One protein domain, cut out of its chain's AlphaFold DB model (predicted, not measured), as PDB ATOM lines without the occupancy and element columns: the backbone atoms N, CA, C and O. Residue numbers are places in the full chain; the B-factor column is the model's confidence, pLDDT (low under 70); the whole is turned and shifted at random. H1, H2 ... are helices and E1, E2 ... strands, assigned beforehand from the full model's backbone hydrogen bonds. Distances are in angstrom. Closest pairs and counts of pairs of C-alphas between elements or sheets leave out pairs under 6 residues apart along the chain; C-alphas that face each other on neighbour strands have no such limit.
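AT A GLANCE: This is residues 8 to 90 of the 105 residues of an uncharacterized protein of Smithella sp (UniProt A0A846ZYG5). A strongly twisted sheet, E1 E2 E3 E4, has helix H1 over one face, making two layers; short helix H2 lies off it. The 83 printed residues hold this meander, each strand antiparallel to its neighbour before, then H1 and H2; the class is mixed. It is compact, radius of gyration of the C-alphas 12.4 A, spanning 36 by 26 by 25 A.

IN THESE COORDINATES: Find C-alpha 14 at (76.261, -28.521, -53.163), where E1, residues 14 to 17, begins. E2 is residues 23 to 30, 22.9 A long; E3 is 35 to 40; E4 is 45 to 52, 21.2 A. H1 is 55 to 64; H2 is 74 to 79.

HOW THE PARTS SIT: In hairpin E3 and E4, look for N 37 and O 50, 2.9 A, within hydrogen-bond range. H1 is over E3, height over the sheet 8.3 A; H2 is not on it. Every O i to N i+4 pair is within range in H1, 0 of 2 in H2, where 3 of 3 O i to N i+3 pairs are.

THE WHOLE: C-alphas 20 and 32, the farthest apart, stand 37.2 A apart. The printed part has no cut; no printed residue is under pLDDT 70.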
ATOM      1  N   GLU A   8      81.801 -33.870 -42.151       90.19
ATOM      2  CA  GLU A   8      81.761 -32.403 -42.042       90.19
ATOM      3  C   GLU A   8      81.470 -31.702 -43.384       90.19
ATOM      4  O   GLU A   8      80.768 -30.691 -43.442       90.19
ATOM      5  N   ILE A   9      81.995 -32.238 -44.492       91.25
ATOM      6  CA  ILE A   9      81.771 -31.680 -45.834       91.25
ATOM      7  C   ILE A   9      80.425 -32.171 -46.390       91.25
ATOM      8  O   ILE A   9      79.722 -31.422 -47.080       91.25
ATOM      9  N   ALA A  10      80.039 -33.408 -46.066       92.00
ATOM     10  CA  ALA A  10      78.761 -34.001 -46.449       92.00
ATOM     11  C   ALA A  10      77.545 -33.349 -45.758       92.00
ATOM     12  O   ALA A  10      76.436 -33.442 -46.286       92.00
ATOM     13  N   GLU A  11      77.737 -32.640 -44.641       92.00
ATOM     14  CA  GLU A  11      76.689 -31.867 -43.956       92.00
ATOM     15  C   GLU A  11      76.284 -30.580 -44.694       92.00
ATOM     16  O   GLU A  11      75.168 -30.079 -44.534       92.00
ATOM     17  N   ASN A  12      77.160 -30.047 -45.551       93.75
ATOM     18  CA  ASN A  12      76.869 -28.871 -46.369       93.75
ATOM     19  C   ASN A  12      77.242 -29.090 -47.841       93.75
ATOM     20  O   ASN A  12      78.144 -28.424 -48.374       93.75
ATOM     21  N   PRO A  13      76.555 -30.005 -48.538       95.38
ATOM     22  CA  PRO A  13      76.870 -30.285 -49.919       95.38
ATOM     23  C   PRO A  13      76.351 -29.177 -50.832       95.38
ATOM     24  O   PRO A  13      75.445 -28.404 -50.507       95.38
ATOM     25  N   TRP A  14      76.922 -29.125 -52.021       96.31
ATOM     26  CA  TRP A  14      76.261 -28.521 -53.163       96.31
ATOM     27  C   TRP A  14      75.149 -29.447 -53.635       96.31
ATOM     28  O   TRP A  14      75.302 -30.667 -53.596       96.31
ATOM     29  N   PHE A  15      74.038 -28.894 -54.101       95.50
ATOM     30  CA  PHE A  15      72.946 -29.681 -54.655       95.50
ATOM     31  C   PHE A  15      72.347 -29.012 -55.888       95.50
ATOM     32  O   PHE A  15      72.330 -27.788 -56.011       95.50
ATOM     33  N   LYS A  16      71.823 -29.844 -56.783       94.62
ATOM     34  CA  LYS A  16      71.039 -29.460 -57.950       94.62
ATOM     35  C   LYS A  16      69.886 -30.440 -58.100       94.62
ATOM     36  O   LYS A  16      70.095 -31.653 -58.110       94.62
ATOM     37  N   ILE A  17      68.673 -29.914 -58.238       92.50
ATOM     38  CA  ILE A  17      67.510 -30.725 -58.602       92.50
ATOM     39  C   ILE A  17      67.563 -30.942 -60.115       92.50
ATOM     40  O   ILE A  17      67.643 -29.981 -60.883       92.50
ATOM     41  N   VAL A  18      67.563 -32.203 -60.532       90.12
ATOM     42  CA  VAL A  18      67.533 -32.605 -61.942       90.12
ATOM     43  C   VAL A  18      66.160 -33.191 -62.286       90.12
ATOM     44  O   VAL A  18      65.218 -33.107 -61.492       90.12
ATOM     45  N   GLU A  19      66.005 -33.728 -63.496       85.69
ATOM     46  CA  GLU A  19      64.742 -34.335 -63.923       85.69
ATOM     47  C   GLU A  19      64.261 -35.421 -62.946       85.69
ATOM     48  O   GLU A  19      65.040 -36.037 -62.216       85.69
ATOM     49  N   PHE A  20      62.944 -35.631 -62.909       86.69
ATOM     50  CA  PHE A  20      62.290 -36.579 -61.998       86.69
ATOM     51  C   PHE A  20      62.560 -36.323 -60.505       86.69
ATOM     52  O   PHE A  20      62.486 -37.247 -59.698       86.69
ATOM     53  N   LEU A  21      62.849 -35.066 -60.134       84.50
ATOM     54  CA  LEU A  21      63.108 -34.630 -58.753       84.50
ATOM     55  C   LEU A  21      64.300 -35.333 -58.087       84.50
ATOM     56  O   LEU A  21      64.453 -35.282 -56.864       84.50
ATOM     57  N   GLN A  22      65.154 -35.971 -58.885       87.25
ATOM     58  CA  GLN A  22      66.418 -36.495 -58.399       87.25
ATOM     59  C   GLN A  22      67.320 -35.335 -57.987       87.25
ATOM     60  O   GLN A  22      67.231 -34.224 -58.521       87.25
ATOM     61  N   ARG A  23      68.195 -35.587 -57.018       91.75
ATOM     62  CA  ARG A  23      69.133 -34.585 -56.528       91.75
ATOM     63  C   ARG A  23      70.535 -35.072 -56.807       91.75
ATOM     64  O   ARG A  23      70.978 -36.079 -56.257       91.75
ATOM     65  N   ASN A  24      71.229 -34.312 -57.637       94.88
ATOM     66  CA  ASN A  24      72.656 -34.476 -57.807       94.88
ATOM     67  C   ASN A  24      73.334 -33.595 -56.771       94.88
ATOM     68  O   ASN A  24      73.005 -32.415 -56.628       94.88
ATOM     69  N   ARG A  25      74.252 -34.187 -56.022       95.62
ATOM     70  CA  ARG A  25      74.993 -33.518 -54.963       95.62
ATOM     71  C   ARG A  25      76.454 -33.464 -55.332       95.62
ATOM     72  O   ARG A  25      76.921 -34.298 -56.103       95.62
ATOM     73  N   ALA A  26      77.149 -32.481 -54.783       97.00
ATOM     74  CA  ALA A  26      78.586 -32.387 -54.909       97.00
ATOM     75  C   ALA A  26      79.233 -31.947 -53.597       97.00
ATOM     76  O   ALA A  26      78.685 -31.131 -52.852       97.00
ATOM     77  N   VAL A  27      80.417 -32.472 -53.327       96.06
ATOM     78  CA  VAL A  27      81.303 -32.002 -52.260       96.06
ATOM     79  C   VAL A  27      82.632 -31.589 -52.866       96.06
ATOM     80  O   VAL A  27      83.017 -32.072 -53.926       96.06
ATOM     81  N   VAL A  28      83.296 -30.665 -52.185       95.31
ATOM     82  CA  VAL A  28      84.570 -30.092 -52.611       95.31
ATOM     83  C   VAL A  28      85.637 -30.619 -51.676       95.31
ATOM     84  O   VAL A  28      85.587 -30.347 -50.476       95.31
ATOM     85  N   ILE A  29      86.577 -31.381 -52.217       93.62
ATOM     86  CA  ILE A  29      87.665 -31.997 -51.470       93.62
ATOM     87  C   ILE A  29      88.951 -31.287 -51.863       93.62
ATOM     88  O   ILE A  29      89.288 -31.191 -53.042       93.62
ATOM     89  N   LYS A  30      89.658 -30.760 -50.867       90.06
ATOM     90  CA  LYS A  30      90.961 -30.135 -51.082       90.06
ATOM     91  C   LYS A  30      92.024 -31.222 -51.104       90.06
ATOM     92  O   LYS A  30      92.147 -31.963 -50.130       90.06
ATOM     93  N   LEU A  31      92.759 -31.303 -52.203       87.50
ATOM     94  CA  LEU A  31      93.989 -32.076 -52.308       87.50
ATOM     95  C   LEU A  31      95.182 -31.126 -52.085       87.50
ATOM     96  O   LEU A  31      94.981 -29.953 -51.768       87.50
ATOM     97  N   GLU A  32      96.412 -31.635 -52.173       84.50
ATOM     98  CA  GLU A  32      97.620 -30.844 -51.881       84.50
ATOM     99  C   GLU A  32      97.771 -29.638 -52.822       84.50
ATOM    100  O   GLU A  32      97.937 -28.518 -52.343       84.50
ATOM    101  N   ASP A  33      97.630 -29.863 -54.131       84.62
ATOM    102  CA  ASP A  33      97.807 -28.830 -55.164       84.62
ATOM    103  C   ASP A  33      96.526 -28.519 -55.957       84.62
ATOM    104  O   ASP A  33      96.449 -27.486 -56.615       84.62
ATOM    105  N   ASP A  34      95.511 -29.383 -55.865       88.94
ATOM    106  CA  ASP A  34      94.288 -29.321 -56.671       88.94
ATOM    107  C   ASP A  34      93.024 -29.415 -55.803       88.94
ATOM    108  O   ASP A  34      93.042 -29.759 -54.615       88.94
ATOM    109  N   VAL A  35      91.878 -29.150 -56.420       92.69
ATOM    110  CA  VAL A  35      90.557 -29.354 -55.826       92.69
ATOM    111  C   VAL A  35      89.828 -30.449 -56.588       92.69
ATOM    112  O   VAL A  35      89.790 -30.450 -57.812       92.69
ATOM    113  N   LEU A  36      89.206 -31.381 -55.872       95.31
ATOM    114  CA  LEU A  36      88.373 -32.420 -56.464       95.31
ATOM    115  C   LEU A  36      86.913 -32.180 -56.099       95.31
ATOM    116  O   LEU A  36      86.539 -32.194 -54.925       95.31
ATOM    117  N   VAL A  37      86.069 -32.010 -57.112       96.56
ATOM    118  CA  VAL A  37      84.619 -32.021 -56.931       96.56
ATOM    119  C   VAL A  37      84.122 -33.442 -57.131       96.56
ATOM    120  O   VAL A  37      84.286 -34.018 -58.205       96.56
ATOM    121  N   VAL A  38      83.491 -34.001 -56.104       97.06
ATOM    122  CA  VAL A  38      82.936 -35.359 -56.137       97.06
ATOM    123  C   VAL A  38      81.423 -35.280 -56.197       97.06
ATOM    124  O   VAL A  38      80.806 -34.651 -55.336       97.06
ATOM    125  N   PHE A  39      80.822 -35.934 -57.191       96.69
ATOM    126  CA  PHE A  39      79.383 -35.930 -57.418       96.69
ATOM    127  C   PHE A  39      78.736 -37.248 -57.013       96.69
ATOM    128  O   PHE A  39      79.193 -38.336 -57.372       96.69
ATOM    129  N   TYR A  40      77.619 -37.153 -56.302       96.06
ATOM    130  CA  TYR A  40      76.902 -38.313 -55.790       96.06
ATOM    131  C   TYR A  40      75.392 -38.086 -55.748       96.06
ATOM    132  O   TYR A  40      74.896 -36.957 -55.780       96.06
ATOM    133  N   GLY A  41      74.645 -39.188 -55.735       93.31
ATOM    134  CA  GLY A  41      73.184 -39.168 -55.693       93.31
ATOM    135  C   GLY A  41      72.612 -39.225 -54.275       93.31
ATOM    136  O   GLY A  41      73.328 -39.352 -53.285       93.31
ATOM    137  N   ASP A  42      71.285 -39.253 -54.176       90.19
ATOM    138  CA  ASP A  42      70.545 -39.329 -52.903       90.19
ATOM    139  C   ASP A  42      70.806 -40.598 -52.058       90.19
ATOM    140  O   ASP A  42      70.335 -40.693 -50.930       90.19
ATOM    141  N   THR A  43      71.557 -41.572 -52.577       91.38
ATOM    142  CA  THR A  43      71.884 -42.841 -51.894       91.38
ATOM    143  C   THR A  43      73.378 -42.988 -51.588       91.38
ATOM    144  O   THR A  43      73.871 -44.105 -51.506       91.38
ATOM    145  N   CYS A  44      74.114 -41.873 -51.496       94.12
ATOM    146  CA  CYS A  44      75.577 -41.835 -51.319       94.12
ATOM    147  C   CYS A  44      76.385 -42.549 -52.427       94.12
ATOM    148  O   CYS A  44      77.588 -42.744 -52.299       94.12
ATOM    149  N   GLY A  45      75.749 -42.912 -53.546       95.56
ATOM    150  CA  GLY A  45      76.442 -43.456 -54.711       95.56
ATOM    151  C   GLY A  45      77.195 -42.356 -55.455       95.56
ATOM    152  O   GLY A  45      76.550 -41.502 -56.070       95.56
ATOM    153  N   VAL A  46      78.525 -42.387 -55.396       97.00
ATOM    154  CA  VAL A  46      79.427 -41.511 -56.151       97.00
ATOM    155  C   VAL A  46      79.402 -41.948 -57.607       97.00
ATOM    156  O   VAL A  46      79.706 -43.099 -57.911       97.00
ATOM    157  N   PHE A  47      78.999 -41.053 -58.500       95.75
ATOM    158  CA  PHE A  47      78.810 -41.380 -59.915       95.75
ATOM    159  C   PHE A  47      79.744 -40.610 -60.845       95.75
ATOM    160  O   PHE A  47      79.814 -40.946 -62.029       95.75
ATOM    161  N   ASP A  48      80.416 -39.572 -60.343       96.88
ATOM    162  CA  ASP A  48      81.352 -38.766 -61.118       96.88
ATOM    163  C   ASP A  48      82.311 -37.984 -60.211       96.88
ATOM    164  O   ASP A  48      82.007 -37.717 -59.048       96.88
ATOM    165  N   GLU A  49      83.446 -37.573 -60.761       96.12
ATOM    166  CA  GLU A  49      84.441 -36.732 -60.097       96.12
ATOM    167  C   GLU A  49      85.126 -35.823 -61.118       96.12
ATOM    168  O   GLU A  49      85.277 -36.186 -62.285       96.12
ATOM    169  N   MET A  50      85.504 -34.616 -60.706       94.69
ATOM    170  CA  MET A  50      86.071 -33.628 -61.615       94.69
ATOM    171  C   MET A  50      87.121 -32.765 -60.912       94.69
ATOM    172  O   MET A  50      86.789 -32.105 -59.922       94.69
ATOM    173  N   PRO A  51      88.376 -32.764 -61.396       93.44
ATOM    174  CA  PRO A  51      89.430 -31.936 -60.835       93.44
ATOM    175  C   PRO A  51      89.287 -30.476 -61.281       93.44
ATOM    176  O   PRO A  51      88.856 -30.188 -62.399       93.44
ATOM    177  N   PHE A  52      89.700 -29.568 -60.407       90.12
ATOM    178  CA  PHE A  52      89.796 -28.134 -60.627       90.12
ATOM    179  C   PHE A  52      91.156 -27.626 -60.138       90.12
ATOM    180  O   PHE A  52      91.611 -28.072 -59.084       90.12
ATOM    181  N   PRO A  53      91.775 -26.662 -60.843       84.81
ATOM    182  CA  PRO A  53      93.056 -26.093 -60.425       84.81
ATOM    183  C   PRO A  53      92.961 -25.310 -59.110       84.81
ATOM    184  O   PRO A  53      93.918 -25.244 -58.349       84.81
ATOM    185  N   THR A  54      91.819 -24.668 -58.839       79.88
ATOM    186  CA  THR A  54      91.632 -23.846 -57.635       79.88
ATOM    187  C   THR A  54      90.215 -23.926 -57.069       79.88
ATOM    188  O   THR A  54      89.255 -24.261 -57.762       79.88
ATOM    189  N   ARG A  55      90.073 -23.546 -55.791       72.06
ATOM    190  CA  ARG A  55      88.778 -23.475 -55.094       72.06
ATOM    191  C   ARG A  55      87.870 -22.345 -55.600       72.06
ATOM    192  O   ARG A  55      86.651 -22.413 -55.534       72.06
ATOM    193  N   ASP A  56      88.430 -21.245 -56.079       76.69
ATOM    194  CA  ASP A  56      87.548 -20.191 -56.584       76.69
ATOM    195  C   ASP A  56      86.908 -20.637 -57.905       76.69
ATOM    196  O   ASP A  56      85.750 -20.321 -58.176       76.69
ATOM    197  N   GLU A  57      87.611 -21.441 -58.701       80.25
ATOM    198  CA  GLU A  57      87.099 -21.961 -59.966       80.25
ATOM    199  C   GLU A  57      85.997 -23.010 -59.780       80.25
ATOM    200  O   GLU A  57      85.032 -23.002 -60.551       80.25
ATOM    201  N   ASP A  58      86.077 -23.866 -58.758       84.31
ATOM    202  CA  ASP A  58      85.105 -24.944 -58.564       84.31
ATOM    203  C   ASP A  58      83.751 -24.429 -58.047       84.31
ATOM    204  O   ASP A  58      82.710 -24.730 -58.642       84.31
ATOM    205  N   GLU A  59      83.737 -23.568 -57.022       89.88
ATOM    206  CA  GLU A  59      82.499 -22.982 -56.492       89.88
ATOM    207  C   GLU A  59      81.783 -22.118 -57.552       89.88
ATOM    208  O   GLU A  59      80.556 -22.192 -57.706       89.88
ATOM    209  N   HIS A  60      82.534 -21.336 -58.342       91.12
ATOM    210  CA  HIS A  60      81.966 -20.564 -59.453       91.12
ATOM    211  C   HIS A  60      81.406 -21.470 -60.554       91.12
ATOM    212  O   HIS A  60      80.327 -21.189 -61.091       91.12
ATOM    213  N   ALA A  61      82.106 -22.555 -60.896       92.81
ATOM    214  CA  ALA A  61      81.645 -23.494 -61.910       92.81
ATOM    215  C   ALA A  61      80.392 -24.258 -61.450       92.81
ATOM    216  O   ALA A  61      79.444 -24.398 -62.225       92.81
ATOM    217  N   LEU A  62      80.321 -24.659 -60.179       95.56
ATOM    218  CA  LEU A  62      79.139 -25.277 -59.574       95.56
ATOM    219  C   LEU A  62      77.919 -24.353 -59.653       95.56
ATOM    220  O   LEU A  62      76.876 -24.758 -60.177       95.56
ATOM    221  N   ARG A  63      78.057 -23.089 -59.229       94.81
ATOM    222  CA  ARG A  63      76.972 -22.093 -59.328       94.81
ATOM    223  C   ARG A  63      76.518 -21.887 -60.774       94.81
ATOM    224  O   ARG A  63      75.319 -21.927 -61.049       94.81
ATOM    225  N   ARG A  64      77.457 -21.739 -61.718       94.75
ATOM    226  CA  ARG A  64      77.153 -21.595 -63.157       94.75
ATOM    227  C   ARG A  64      76.383 -22.796 -63.712       94.75
ATOM    228  O   ARG A  64      75.511 -22.628 -64.561       94.75
ATOM    229  N   ASN A  65      76.668 -23.990 -63.198       94.94
ATOM    230  CA  ASN A  65      76.015 -25.234 -63.596       94.94
ATOM    231  C   ASN A  65      74.731 -25.539 -62.805       94.94
ATOM    232  O   ASN A  65      74.142 -26.615 -62.969       94.94
ATOM    233  N   GLY A  66      74.234 -24.579 -62.019       94.62
ATOM    234  CA  GLY A  66      72.940 -24.642 -61.339       94.62
ATOM    235  C   GLY A  66      72.967 -25.384 -60.007       94.62
ATOM    236  O   GLY A  66      71.918 -25.849 -59.563       94.62
ATOM    237  N   PHE A  67      74.142 -25.532 -59.395       96.06
ATOM    238  CA  PHE A  67      74.260 -26.016 -58.027       96.06
ATOM    239  C   PHE A  67      74.170 -24.864 -57.025       96.06
ATOM    240  O   PHE A  67      74.709 -23.779 -57.243       96.06
ATOM    241  N   SER A  68      73.556 -25.148 -55.881       95.12
ATOM    242  CA  SER A  68      73.462 -24.242 -54.736       95.12
ATOM    243  C   SER A  68      74.031 -24.911 -53.491       95.12
ATOM    244  O   SER A  68      73.958 -26.135 -53.359       95.12
ATOM    245  N   LYS A  69      74.583 -24.133 -52.555       94.69
ATOM    246  CA  LYS A  69      74.987 -24.667 -51.249       94.69
ATOM    247  C   LYS A  69      73.765 -24.961 -50.389       94.69
ATOM    248  O   LYS A  69      72.898 -24.107 -50.222       94.69
ATOM    249  N   PHE A  70      73.713 -26.160 -49.814       93.62
ATOM    250  CA  PHE A  70      72.567 -26.621 -49.036       93.62
ATOM    251  C   PHE A  70      72.257 -25.720 -47.834       93.62
ATOM    252  O   PHE A  70      71.110 -25.307 -47.661       93.62
ATOM    253  N   LEU A  71      73.268 -25.343 -47.041       93.00
ATOM    254  CA  LEU A  71      73.052 -24.488 -45.867       93.00
ATOM    255  C   LEU A  71      72.634 -23.046 -46.220       93.00
ATOM    256  O   LEU A  71      72.031 -22.375 -45.376       93.00
ATOM    257  N   GLU A  72      72.884 -22.594 -47.455       93.62
ATOM    258  CA  GLU A  72      72.478 -21.272 -47.962       93.62
ATOM    259  C   GLU A  72      71.012 -21.235 -48.436       93.62
ATOM    260  O   GLU A  72      70.410 -20.162 -48.470       93.62
ATOM    261  N   ASP A  73      70.403 -22.382 -48.761       92.19
ATOM    262  CA  ASP A  73      69.022 -22.463 -49.251       92.19
ATOM    263  C   ASP A  73      68.064 -22.991 -48.171       92.19
ATOM    264  O   ASP A  73      67.922 -24.195 -47.939       92.19
ATOM    265  N   LYS A  74      67.376 -22.061 -47.494       91.06
ATOM    266  CA  LYS A  74      66.423 -22.391 -46.423       91.06
ATOM    267  C   LYS A  74      65.194 -23.143 -46.914       91.06
ATOM    268  O   LYS A  74      64.691 -23.980 -46.177       91.06
ATOM    269  N   ARG A  75      64.742 -22.893 -48.145       89.06
ATOM    270  CA  ARG A  75      63.599 -23.621 -48.712       89.06
ATOM    271  C   ARG A  75      63.988 -25.062 -48.991       89.06
ATOM    272  O   ARG A  75      63.237 -25.967 -48.658       89.06
ATOM    273  N   ALA A  76      65.176 -25.286 -49.551       86.81
ATOM    274  CA  ALA A  76      65.694 -26.631 -49.772       86.81
ATOM    275  C   ALA A  76      65.788 -27.435 -48.466       86.81
ATOM    276  O   ALA A  76      65.398 -28.600 -48.442       86.81
ATOM    277  N   GLN A  77      66.227 -26.814 -47.367       90.88
ATOM    278  CA  GLN A  77      66.312 -27.458 -46.048       90.88
ATOM    279  C   GLN A  77      64.959 -27.981 -45.517       90.88
ATOM    280  O   GLN A  77      64.955 -28.900 -44.703       90.88
ATOM    281  N   GLU A  78      63.816 -27.458 -45.981       90.69
ATOM    282  CA  GLU A  78      62.485 -27.899 -45.527       90.69
ATOM    283  C   GLU A  78      62.079 -29.278 -46.073       90.69
ATOM    284  O   GLU A  78      61.289 -29.980 -45.442       90.69
ATOM    285  N   PHE A  79      62.594 -29.681 -47.242       86.44
ATOM    286  CA  PHE A  79      62.145 -30.898 -47.937       86.44
ATOM    287  C   PHE A  79      63.272 -31.758 -48.525       86.44
ATOM    288  O   PHE A  79      63.022 -32.865 -49.012       86.44
ATOM    289  N   ILE A  80      64.515 -31.276 -48.517       86.38
ATOM    290  CA  ILE A  80      65.689 -32.038 -48.939       86.38
ATOM    291  C   ILE A  80      66.390 -32.579 -47.695       86.38
ATOM    292  O   ILE A  80      67.053 -31.846 -46.968       86.38
ATOM    293  N   GLY A  81      66.285 -33.891 -47.481       86.25
ATOM    294  CA  GLY A  81      67.113 -34.586 -46.498       86.25
ATOM    295  C   GLY A  81      68.558 -34.712 -46.979       86.25
ATOM    296  O   GLY A  81      68.804 -34.859 -48.179       86.25
ATOM    297  N   LEU A  82      69.517 -34.670 -46.057       88.38
ATOM    298  CA  LEU A  82      70.887 -35.091 -46.339       88.38
ATOM    299  C   LEU A  82      70.943 -36.626 -46.395       88.38
ATOM    300  O   LEU A  82      70.297 -37.281 -45.568       88.38
ATOM    301  N   PRO A  83      71.655 -37.210 -47.371       82.25
ATOM    302  CA  PRO A  83      71.775 -38.652 -47.458       82.25
ATOM    303  C   PRO A  83      72.606 -39.162 -46.278       82.25
ATOM    304  O   PRO A  83      73.515 -38.487 -45.802       82.25
ATOM    305  N   ARG A  84      72.241 -40.339 -45.775       81.25
ATOM    306  CA  ARG A  84      72.908 -40.997 -44.649       81.25
ATOM    307  C   ARG A  84      73.490 -42.314 -45.131       81.25
ATOM    308  O   ARG A  84      72.787 -43.064 -45.807       81.25
ATOM    309  N   GLY A  85      74.722 -42.605 -44.734       87.00
ATOM    310  CA  GLY A  85      75.396 -43.864 -45.038       87.00
ATOM    311  C   GLY A  85      76.772 -43.663 -45.654       87.00
ATOM    312  O   GLY A  85      77.202 -42.536 -45.894       87.00
ATOM    313  N   GLU A  86      77.442 -44.781 -45.906       92.56
ATOM    314  CA  GLU A  86      78.762 -44.800 -46.526       92.56
ATOM    315  C   GLU A  86      78.672 -44.437 -48.007       92.56
ATOM    316  O   GLU A  86      77.767 -44.868 -48.733       92.56
ATOM    317  N   PHE A  87      79.630 -43.638 -48.457       96.06
ATOM    318  CA  PHE A  87      79.782 -43.345 -49.869       96.06
ATOM    319  C   PHE A  87      80.381 -44.550 -50.576       96.06
ATOM    320  O   PHE A  87      81.353 -45.146 -50.124       96.06
ATOM    321  N   THR A  88      79.778 -44.918 -51.698       96.25
ATOM    322  CA  THR A  88      80.200 -46.075 -52.490       96.25
ATOM    323  C   THR A  88      80.274 -45.698 -53.952       96.25
ATOM    324  O   THR A  88      79.551 -44.814 -54.418       96.25
ATOM    325  N   GLU A  89      81.148 -46.366 -54.697       96.12
ATOM    326  CA  GLU A  89      81.201 -46.175 -56.138       96.12
ATOM    327  C   GLU A  89      79.903 -46.671 -56.779       96.12
ATOM    328  O   GLU A  89      79.473 -47.812 -56.593       96.12
ATOM    329  N   ARG A  90      79.278 -45.807 -57.572       94.31
ATOM    330  CA  ARG A  90      78.081 -46.123 -58.342       94.31
ATOM    331  C   ARG A  90      78.160 -45.459 -59.717       94.31
ATOM    332  O   ARG A  90      77.477 -44.461 -59.957       94.31
TER     333      ARG A  90